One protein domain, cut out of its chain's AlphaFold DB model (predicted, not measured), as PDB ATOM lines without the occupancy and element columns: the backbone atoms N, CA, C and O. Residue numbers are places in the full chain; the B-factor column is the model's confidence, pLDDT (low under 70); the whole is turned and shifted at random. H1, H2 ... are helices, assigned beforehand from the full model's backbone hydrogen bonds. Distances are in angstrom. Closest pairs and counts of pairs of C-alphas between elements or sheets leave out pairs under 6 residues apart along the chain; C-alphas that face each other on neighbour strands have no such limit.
ATOM      1  N   VAL A  28     217.927 257.601 164.580       57.12
ATOM      2  CA  VAL A  28     217.234 258.730 165.220       57.12
ATOM      3  C   VAL A  28     218.239 259.729 165.782       57.12
ATOM      4  O   VAL A  28     218.116 260.928 165.547       57.12
ATOM      5  N   THR A  29     219.278 259.246 166.469       57.44
ATOM      6  CA  THR A  29     220.327 260.130 166.986       57.44
ATOM      7  C   THR A  29     221.162 260.722 165.858       57.44
ATOM      8  O   THR A  29     221.404 261.920 165.899       57.44
ATOM      9  N   ALA A  30     221.554 259.971 164.820       55.56
ATOM     10  CA  ALA A  30     222.313 260.532 163.697       55.56
ATOM     11  C   ALA A  30     221.519 261.588 162.916       55.56
ATOM     12  O   ALA A  30     222.084 262.621 162.562       55.56
ATOM     13  N   VAL A  31     220.215 261.373 162.697       59.19
ATOM     14  CA  VAL A  31     219.326 262.375 162.090       59.19
ATOM     15  C   VAL A  31     219.199 263.587 163.009       59.19
ATOM     16  O   VAL A  31     219.331 264.708 162.534       59.19
ATOM     17  N   GLN A  32     219.036 263.396 164.320       60.38
ATOM     18  CA  GLN A  32     218.971 264.503 165.277       60.38
ATOM     19  C   GLN A  32     220.281 265.310 165.313       60.38
ATOM     20  O   GLN A  32     220.252 266.526 165.147       60.38
ATOM     21  N   TYR A  33     221.436 264.644 165.405       58.19
ATOM     22  CA  TYR A  33     222.761 265.271 165.329       58.19
ATOM     23  C   TYR A  33     222.985 266.011 164.006       58.19
ATOM     24  O   TYR A  33     223.696 267.016 163.978       58.19
ATOM     25  N   PHE A  34     222.424 265.511 162.904       56.16
ATOM     26  CA  PHE A  34     222.482 266.170 161.605       56.16
ATOM     27  C   PHE A  34     221.581 267.410 161.563       56.16
ATOM     28  O   PHE A  34     222.044 268.474 161.152       56.16
ATOM     29  N   LEU A  35     220.341 267.310 162.055       58.25
ATOM     30  CA  LEU A  35     219.398 268.428 162.130       58.25
ATOM     31  C   LEU A  35     219.900 269.555 163.052       58.25
ATOM     32  O   LEU A  35     219.716 270.729 162.732       58.25
ATOM     33  N   ASP A  36     220.588 269.209 164.141       64.69
ATOM     34  CA  ASP A  36     221.188 270.163 165.084       64.69
ATOM     35  C   ASP A  36     222.403 270.903 164.495       64.69
ATOM     36  O   ASP A  36     222.760 271.986 164.961       64.69
ATOM     37  N   ARG A  37     223.031 270.356 163.444       64.56
ATOM     38  CA  ARG A  37     224.122 271.014 162.703       64.56
ATOM     39  C   ARG A  37     223.646 271.886 161.544       64.56
ATOM     40  O   ARG A  37     224.480 272.571 160.951       64.56
ATOM     41  N   ILE A  38     222.354 271.876 161.201       67.25
ATOM     42  CA  ILE A  38     221.834 272.742 160.136       67.25
ATOM     43  C   ILE A  38     221.897 274.194 160.614       67.25
ATOM     44  O   ILE A  38     221.367 274.516 161.683       67.25
ATOM     45  N   PRO A  39     222.464 275.114 159.818       64.50
ATOM     46  CA  PRO A  39     222.482 276.521 160.175       64.50
ATOM     47  C   PRO A  39     221.052 277.075 160.285       64.50
ATOM     48  O   PRO A  39     220.306 277.170 159.307       64.50
ATOM     49  N   THR A  40     220.661 277.480 161.495       67.12
ATOM     50  CA  THR A  40     219.445 278.270 161.736       67.12
ATOM     51  C   THR A  40     219.756 279.758 161.595       67.12
ATOM     52  O   THR A  40     220.607 280.290 162.314       67.12
ATOM     53  N   VAL A  41     219.034 280.448 160.711       67.94
ATOM     54  CA  VAL A  41     219.314 281.844 160.312       67.94
ATOM     55  C   VAL A  41     219.202 282.849 161.479       67.94
ATOM     56  O   VAL A  41     219.895 283.871 161.505       67.94
ATOM     57  N   GLU A  42     218.383 282.556 162.492       64.56
ATOM     58  CA  GLU A  42     218.190 283.427 163.661       64.56
ATOM     59  C   GLU A  42     219.351 283.375 164.670       64.56
ATOM     60  O   GLU A  42     219.862 284.426 165.064       64.56
ATOM     61  N   HIS A  43     219.811 282.180 165.067       56.31
ATOM     62  CA  HIS A  43     220.894 282.035 166.054       56.31
ATOM     63  C   HIS A  43     222.204 282.661 165.572       56.31
ATOM     64  O   HIS A  43     222.942 283.270 166.348       56.31
ATOM     65  N   LEU A  44     222.452 282.574 164.268       57.56
ATOM     66  CA  LEU A  44     223.632 283.142 163.642       57.56
ATOM     67  C   LEU A  44     223.600 284.678 163.681       57.56
ATOM     68  O   LEU A  44     224.626 285.305 163.939       57.56
ATOM     69  N   SER A  45     222.418 285.287 163.528       61.12
ATOM     70  CA  SER A  45     222.256 286.744 163.639       61.12
ATOM     71  C   SER A  45     222.624 287.251 165.040       61.12
ATOM     72  O   SER A  45     223.325 288.249 165.166       61.12
ATOM     73  N   ARG A  46     222.225 286.529 166.096       58.88
ATOM     74  CA  ARG A  46     222.499 286.906 167.494       58.88
ATOM     75  C   ARG A  46     223.960 286.693 167.904       58.88
ATOM     76  O   ARG A  46     224.505 287.508 168.642       58.88
ATOM     77  N   ALA A  47     224.604 285.629 167.422       57.09
ATOM     78  CA  ALA A  47     226.006 285.331 167.727       57.09
ATOM     79  C   ALA A  47     226.986 286.363 167.134       57.09
ATOM     80  O   ALA A  47     228.079 286.559 167.667       57.09
ATOM     81  N   LEU A  48     226.603 287.038 166.044       56.91
ATOM     82  CA  LEU A  48     227.472 287.972 165.322       56.91
ATOM     83  C   LEU A  48     227.169 289.454 165.524       56.91
ATOM     84  O   LEU A  48     227.989 290.287 165.139       56.91
ATOM     85  N   GLU A  49     226.120 289.774 166.280       58.47
ATOM     86  CA  GLU A  49     225.912 291.102 166.872       58.47
ATOM     87  C   GLU A  49     227.103 291.527 167.774       58.47
ATOM     88  O   GLU A  49     227.370 292.714 167.947       58.47
ATOM     89  N   LEU A  50     227.888 290.564 168.290       56.31
ATOM     90  CA  LEU A  50     229.068 290.799 169.136       56.31
ATOM     91  C   LEU A  50     230.327 291.278 168.374       56.31
ATOM     92  O   LEU A  50     231.286 291.714 169.008       56.31
ATOM     93  N   LYS A  51     230.356 291.243 167.031       55.19
ATOM     94  CA  LYS A  51     231.494 291.734 166.223       55.19
ATOM     95  C   LYS A  51     231.070 292.939 165.367       55.19
ATOM     96  O   LYS A  51     230.517 292.795 164.282       55.19
ATOM     97  N   ARG A  52     231.331 294.150 165.885       68.06
ATOM     98  CA  ARG A  52     230.979 295.472 165.309       68.06
ATOM     99  C   ARG A  52     231.267 295.628 163.798       68.06
ATOM    100  O   ARG A  52     232.335 295.249 163.327       68.06
ATOM    101  N   ARG A  53     230.372 296.397 163.138       65.00
ATOM    102  CA  ARG A  53     230.473 297.153 161.850       65.00
ATOM    103  C   ARG A  53     229.766 296.644 160.579       65.00
ATOM    104  O   ARG A  53     229.976 297.241 159.526       65.00
ATOM    105  N   LYS A  54     228.861 295.663 160.617       64.88
ATOM    106  CA  LYS A  54     228.010 295.353 159.443       64.88
ATOM    107  C   LYS A  54     226.529 295.303 159.801       64.88
ATOM    108  O   LYS A  54     226.171 294.915 160.905       64.88
ATOM    109  N   SER A  55     225.673 295.727 158.868       74.50
ATOM    110  CA  SER A  55     224.216 295.690 159.048       74.50
ATOM    111  C   SER A  55     223.737 294.246 159.200       74.50
ATOM    112  O   SER A  55     224.204 293.364 158.479       74.50
ATOM    113  N   LYS A  56     222.742 294.013 160.061       73.25
ATOM    114  CA  LYS A  56     222.059 292.720 160.236       73.25
ATOM    115  C   LYS A  56     221.702 292.046 158.901       73.25
ATOM    116  O   LYS A  56     221.886 290.843 158.740       73.25
ATOM    117  N   ARG A  57     221.286 292.833 157.895       78.44
ATOM    118  CA  ARG A  57     220.980 292.348 156.532       78.44
ATOM    119  C   ARG A  57     222.186 291.728 155.820       78.44
ATOM    120  O   ARG A  57     222.035 290.713 155.147       78.44
ATOM    121  N   PHE A  58     223.373 292.319 155.970       81.81
ATOM    122  CA  PHE A  58     224.611 291.780 155.394       81.81
ATOM    123  C   PHE A  58     224.910 290.398 155.973       81.81
ATOM    124  O   PHE A  58     225.266 289.475 155.245       81.81
ATOM    125  N   TYR A  59     224.736 290.263 157.285       74.56
ATOM    126  CA  TYR A  59     225.042 289.031 157.985       74.56
ATOM    127  C   TYR A  59     224.065 287.901 157.618       74.56
ATOM    128  O   TYR A  59     224.501 286.803 157.278       74.56
ATOM    129  N   ILE A  60     222.761 288.194 157.561       78.81
ATOM    130  CA  ILE A  60     221.745 287.240 157.085       78.81
ATOM    131  C   ILE A  60     222.084 286.752 155.672       78.81
ATOM    132  O   ILE A  60     222.073 285.552 155.417       78.81
ATOM    133  N   ARG A  61     222.449 287.664 154.760       81.44
ATOM    134  CA  ARG A  61     222.841 287.301 153.391       81.44
ATOM    135  C   ARG A  61     224.072 286.393 153.357       81.44
ATOM    136  O   ARG A  61     224.106 285.467 152.554       81.44
ATOM    137  N   LEU A  62     225.067 286.656 154.203       82.00
ATOM    138  CA  LEU A  62     226.275 285.835 154.287       82.00
ATOM    139  C   LEU A  62     225.944 284.411 154.748       82.00
ATOM    140  O   LEU A  62     226.382 283.448 154.130       82.00
ATOM    141  N   VAL A  63     225.131 284.286 155.798       77.50
ATOM    142  CA  VAL A  63     224.690 282.993 156.330       77.50
ATOM    143  C   VAL A  63     223.863 282.218 155.325       77.50
ATOM    144  O   VAL A  63     224.103 281.031 155.151       77.50
ATOM    145  N   LEU A  64     222.913 282.872 154.658       81.81
ATOM    146  CA  LEU A  64     222.104 282.226 153.629       81.81
ATOM    147  C   LEU A  64     222.980 281.712 152.489       81.81
ATOM    148  O   LEU A  64     222.791 280.589 152.042       81.81
ATOM    149  N   ASN A  65     223.964 282.501 152.053       83.50
ATOM    150  CA  ASN A  65     224.893 282.079 151.011       83.50
ATOM    151  C   ASN A  65     225.690 280.837 151.446       83.50
ATOM    152  O   ASN A  65     225.663 279.830 150.746       83.50
ATOM    153  N   MET A  66     226.294 280.862 152.641       79.06
ATOM    154  CA  MET A  66     227.013 279.701 153.176       79.06
ATOM    155  C   MET A  66     226.100 278.484 153.335       79.06
ATOM    156  O   MET A  66     226.460 277.395 152.910       79.06
ATOM    157  N   ALA A  67     224.893 278.659 153.876       80.81
ATOM    158  CA  ALA A  67     223.951 277.563 154.053       80.81
ATOM    159  C   ALA A  67     223.529 276.941 152.712       80.81
ATOM    160  O   ALA A  67     223.520 275.719 152.577       80.81
ATOM    161  N   CYS A  68     223.249 277.761 151.696       83.75
ATOM    162  CA  CYS A  68     222.926 277.278 150.354       83.75
ATOM    163  C   CYS A  68     224.114 276.585 149.670       83.75
ATOM    164  O   CYS A  68     223.900 275.628 148.937       83.75
ATOM    165  N   SER A  69     225.350 277.051 149.883       82.06
ATOM    166  CA  SER A  69     226.542 276.467 149.251       82.06
ATOM    167  C   SER A  69     227.076 275.220 149.957       82.06
ATOM    168  O   SER A  69     227.526 274.300 149.283       82.06
ATOM    169  N   GLU A  70     227.060 275.185 151.290       80.00
ATOM    170  CA  GLU A  70     227.640 274.086 152.074       80.00
ATOM    171  C   GLU A  70     226.627 272.981 152.379       80.00
ATOM    172  O   GLU A  70     226.980 271.804 152.342       80.00
ATOM    173  N   TYR A  71     225.376 273.348 152.669       80.25
ATOM    174  CA  TYR A  71     224.340 272.403 153.094       80.25
ATOM    175  C   TYR A  71     223.273 272.184 152.018       80.25
ATOM    176  O   TYR A  71     222.722 271.093 151.920       80.25
ATOM    177  N   GLY A  72     222.960 273.207 151.216       81.75
ATOM    178  CA  GLY A  72     221.891 273.169 150.210       81.75
ATOM    179  C   GLY A  72     220.480 273.372 150.779       81.75
ATOM    180  O   GLY A  72     219.523 273.498 150.021       81.75
ATOM    181  N   PHE A  73     220.335 273.450 152.103       81.50
ATOM    182  CA  PHE A  73     219.081 273.728 152.800       81.50
ATOM    183  C   PHE A  73     219.363 274.372 154.164       81.50
ATOM    184  O   PHE A  73     220.465 274.282 154.706       81.50
ATOM    185  N   PHE A  74     218.369 275.057 154.723       82.81
ATOM    186  CA  PHE A  74     218.481 275.744 156.009       82.81
ATOM    187  C   PHE A  74     217.127 275.817 156.702       82.81
ATOM    188  O   PHE A  74     216.076 275.740 156.067       82.81
ATOM    189  N   LYS A  75     217.148 276.004 158.023       79.25
ATOM    190  CA  LYS A  75     215.930 276.153 158.821       79.25
ATOM    191  C   LYS A  75     215.687 277.623 159.147       79.25
ATOM    192  O   LYS A  75     216.528 278.286 159.760       79.25
ATOM    193  N   ILE A  76     214.501 278.116 158.792       82.38
ATOM    194  CA  ILE A  76     214.025 279.438 159.206       82.38
ATOM    195  C   ILE A  76     213.154 279.280 160.452       82.38
ATOM    196  O   ILE A  76     212.030 278.778 160.410       82.38
ATOM    197  N   VAL A  77     213.682 279.726 161.583       78.31
ATOM    198  CA  VAL A  77     212.928 279.889 162.830       78.31
ATOM    199  C   VAL A  77     212.421 281.329 162.928       78.31
ATOM    200  O   VAL A  77     212.964 282.217 162.272       78.31
ATOM    201  N   ASN A  78     211.333 281.545 163.672       76.38
ATOM    202  CA  ASN A  78     210.692 282.858 163.820       76.38
ATOM    203  C   ASN A  78     210.364 283.549 162.482       76.38
ATOM    204  O   ASN A  78     210.482 284.760 162.326       76.38
ATOM    205  N   HIS A  79     209.873 282.763 161.523       80.06
ATOM    206  CA  HIS A  79     209.427 283.198 160.196       80.06
ATOM    207  C   HIS A  79     208.115 284.021 160.215       80.06
ATOM    208  O   HIS A  79     207.543 284.294 159.167       80.06
ATOM    209  N   GLY A  80     207.622 284.412 161.398       81.62
ATOM    210  CA  GLY A  80     206.424 285.243 161.567       81.62
ATOM    211  C   GLY A  80     205.089 284.526 161.343       81.62
ATOM    212  O   GLY A  80     204.044 285.135 161.546       81.62
ATOM    213  N   ILE A  81     205.096 283.242 160.966       86.25
ATOM    214  CA  ILE A  81     203.855 282.485 160.786       86.25
ATOM    215  C   ILE A  81     203.345 282.006 162.154       86.25
ATOM    216  O   ILE A  81     204.100 281.393 162.917       86.25
ATOM    217  N   PRO A  82     202.063 282.251 162.483       88.56
ATOM    218  CA  PRO A  82     201.466 281.759 163.715       88.56
ATOM    219  C   PRO A  82     201.538 280.233 163.805       88.56
ATOM    220  O   PRO A  82     201.131 279.526 162.881       88.56
ATOM    221  N   LYS A  83     201.972 279.712 164.958       85.50
ATOM    222  CA  LYS A  83     202.068 278.260 165.195       85.50
ATOM    223  C   LYS A  83     200.736 277.542 164.950       85.50
ATOM    224  O   LYS A  83     200.726 276.490 164.327       85.50
ATOM    225  N   GLY A  84     199.615 278.153 165.345       89.00
ATOM    226  CA  GLY A  84     198.278 277.597 165.110       89.00
ATOM    227  C   GLY A  84     197.888 277.488 163.630       89.00
ATOM    228  O   GLY A  84     197.080 276.636 163.276       89.00
ATOM    229  N   LEU A  85     198.466 278.304 162.737       89.44
ATOM    230  CA  LEU A  85     198.258 278.143 161.295       89.44
ATOM    231  C   LEU A  85     199.031 276.930 160.765       89.44
ATOM    232  O   LEU A  85     198.464 276.128 160.035       89.44
ATOM    233  N   MET A  86     200.291 276.775 161.181       88.50
ATOM    234  CA  MET A  86     201.114 275.616 160.819       88.50
ATOM    235  C   MET A  86     200.507 274.305 161.326       88.50
ATOM    236  O   MET A  86     200.404 273.351 160.562       88.50
ATOM    237  N   SER A  87     200.042 274.263 162.579       90.12
ATOM    238  CA  SER A  87     199.381 273.080 163.142       90.12
ATOM    239  C   SER A  87     198.127 272.693 162.362       90.12
ATOM    240  O   SER A  87     197.991 271.533 161.992       90.12
ATOM    241  N   ARG A  88     197.260 273.662 162.034       93.25
ATOM    242  CA  ARG A  88     196.064 273.398 161.219       93.25
ATOM    243  C   ARG A  88     196.409 272.933 159.808       93.25
ATOM    244  O   ARG A  88     195.755 272.041 159.292       93.25
ATOM    245  N   ALA A  89     197.437 273.504 159.180       91.50
ATOM    246  CA  ALA A  89     197.878 273.060 157.859       91.50
ATOM    247  C   ALA A  89     198.364 271.600 157.879       91.50
ATOM    248  O   ALA A  89     198.037 270.828 156.980       91.50
ATOM    249  N   LEU A  90     199.105 271.207 158.921       90.56
ATOM    250  CA  LEU A  90     199.542 269.823 159.113       90.56
ATOM    251  C   LEU A  90     198.368 268.879 159.399       90.56
ATOM    252  O   LEU A  90     198.344 267.773 158.872       90.56
ATOM    253  N   GLU A  91     197.395 269.316 160.197       92.94
ATOM    254  CA  GLU A  91     196.183 268.552 160.500       92.94
ATOM    255  C   GLU A  91     195.332 268.316 159.249       92.94
ATOM    256  O   GLU A  91     195.002 267.176 158.944       92.94
ATOM    257  N   LEU A  92     195.064 269.361 158.464       91.38
ATOM    258  CA  LEU A  92     194.324 269.243 157.205       91.38
ATOM    259  C   LEU A  92     195.060 268.373 156.185       91.38
ATOM    260  O   LEU A  92     194.432 267.577 155.495       91.38
ATOM    261  N   SER A  93     196.388 268.495 156.103       88.81
ATOM    262  CA  SER A  93     197.215 267.620 155.269       88.81
ATOM    263  C   SER A  93     197.065 266.160 155.700       88.81
ATOM    264  O   SER A  93     196.806 265.292 154.872       88.81
ATOM    265  N   LYS A  94     197.143 265.888 157.007       89.56
ATOM    266  CA  LYS A  94     196.943 264.545 157.556       89.56
ATOM    267  C   LYS A  94     195.557 263.998 157.204       89.56
ATOM    268  O   LYS A  94     195.484 262.906 156.654       89.56
ATOM    269  N   MET A  95     194.499 264.775 157.438       89.56
ATOM    270  CA  MET A  95     193.130 264.393 157.076       89.56
ATOM    271  C   MET A  95     193.012 264.095 155.577       89.56
ATOM    272  O   MET A  95     192.456 263.074 155.201       89.56
ATOM    273  N   PHE A  96     193.596 264.936 154.716       85.88
ATOM    274  CA  PHE A  96     193.608 264.726 153.267       85.88
ATOM    275  C   PHE A  96     194.281 263.405 152.864       85.88
ATOM    276  O   PHE A  96     193.766 262.684 152.015       85.88
ATOM    277  N   PHE A  97     195.421 263.064 153.468       84.69
ATOM    278  CA  PHE A  97     196.126 261.818 153.154       84.69
ATOM    279  C   PHE A  97     195.490 260.569 153.786       84.69
ATOM    280  O   PHE A  97     195.749 259.469 153.293       84.69
ATOM    281  N   GLU A  98     194.641 260.728 154.807       87.69
ATOM    282  CA  GLU A  98     193.807 259.660 155.385       87.69
ATOM    283  C   GLU A  98     192.620 259.263 154.486       87.69
ATOM    284  O   GLU A  98     192.093 258.161 154.639       87.69
ATOM    285  N   HIS A  99     192.222 260.102 153.520       82.12
ATOM    286  CA  HIS A  99     191.189 259.749 152.541       82.12
ATOM    287  C   HIS A  99     191.620 258.588 151.618       82.12
ATOM    288  O   HIS A  99     192.817 258.417 151.334       82.12
ATOM    289  N   PRO A 100     190.650 257.802 151.102       82.50
ATOM    290  CA  PRO A 100     190.926 256.703 150.184       82.50
ATOM    291  C   PRO A 100     191.581 257.195 148.887       82.50
ATOM    292  O   PRO A 100     191.357 258.317 148.422       82.50
ATOM    293  N   ASP A 101     192.393 256.333 148.275       74.06
ATOM    294  CA  ASP A 101     193.158 256.666 147.065       74.06
ATOM    295  C   ASP A 101     192.263 257.080 145.891       74.06
ATOM    296  O   ASP A 101     192.642 257.951 145.113       74.06
ATOM    297  N   GLU A 102     191.044 256.541 145.814       74.31
ATOM    298  CA  GLU A 102     190.030 256.902 144.815       74.31
ATOM    299  C   GLU A 102     189.641 258.385 144.866       74.31
ATOM    300  O   GLU A 102     189.419 259.015 143.831       74.31
ATOM    301  N   GLU A 103     189.581 258.969 146.064       73.88
ATOM    302  CA  GLU A 103     189.299 260.392 146.239       73.88
ATOM    303  C   GLU A 103     190.540 261.240 145.950       73.88
ATOM    304  O   GLU A 103     190.427 262.289 145.317       73.88
ATOM    305  N   LYS A 104     191.735 260.758 146.312       76.44
ATOM    306  CA  LYS A 104     193.010 261.442 146.032       76.44
ATOM    307  C   LYS A 104     193.346 261.469 144.535       76.44
ATOM    308  O   LYS A 104     193.886 262.460 144.046       76.44
ATOM    309  N   LEU A 105     192.978 260.426 143.787       76.44
ATOM    310  CA  LEU A 105     193.184 260.314 142.338       76.44
ATOM    311  C   LEU A 105     192.394 261.359 141.542       76.44
ATOM    312  O   LEU A 105     192.889 261.823 140.517       76.44
ATOM    313  N   LYS A 106     191.230 261.808 142.034       78.19
ATOM    314  CA  LYS A 106     190.442 262.891 141.407       78.19
ATOM    315  C   LYS A 106     191.199 264.222 141.364       78.19
ATOM    316  O   LYS A 106     190.943 265.044 140.489       78.19
ATOM    317  N   TYR A 107     192.137 264.414 142.291       72.75
ATOM    318  CA  TYR A 107     192.996 265.596 142.386       72.75
ATOM    319  C   TYR A 107     194.416 265.339 141.857       72.75
ATOM    320  O   TYR A 107     195.279 266.216 141.941       72.75
TER     321      TYR A 107
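Overview. This is residues 28 to 107 of the 138 residues of the protein "DIOX_N domain-containing protein" of Papaver somniferum (UniProt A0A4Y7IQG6). What shape appears? H1 sticks out with residues 28 to 34, H2 and H3 pack together steeply crossed, and beyond a long link H4 is an arm with small H5 at its tip. What is it built of? It has 80 residues with five named helices, H1 to H5 in order, and no named strand: all helix. It is extended, with a radius of gyration of the C-alphas of 18.4 A, spanning 59 by 29 by 22 A.

Along the chain. Where does it begin? H1, residues 28 to 36, starts at C-alpha 28 (217.234, 258.730, 165.220); H2 is residues 41 to 48. What follows? H3, residues 56 to 71, measures 21.7 A from first to last C-alpha, and H4, residues 83 to 98, 22.6 A. H5, residues 101 to 105, ends at C-alpha 105 (193.184, 260.314, 142.338).

Arrangement. Which helices meet? H2 and H3 touch at a steep tilt of 60 degrees, opposite ways; their closest C-alphas, Ser 45 and Ile 60, are 6.6 A apart. H4 and H5 are close but not clearly touching, and H1 touches no helix. Are the backbones helical? Every O i to N i+4 pair is within hydrogen-bond range in H1, H3, H4 and H5, but 3 of 4 in H2.

Size, cuts and confidence. Which link is long? H3 to H4, 11 residues; the printed part has no cut. Where is confidence low? Residues 28 to 54 have pLDDT under 70.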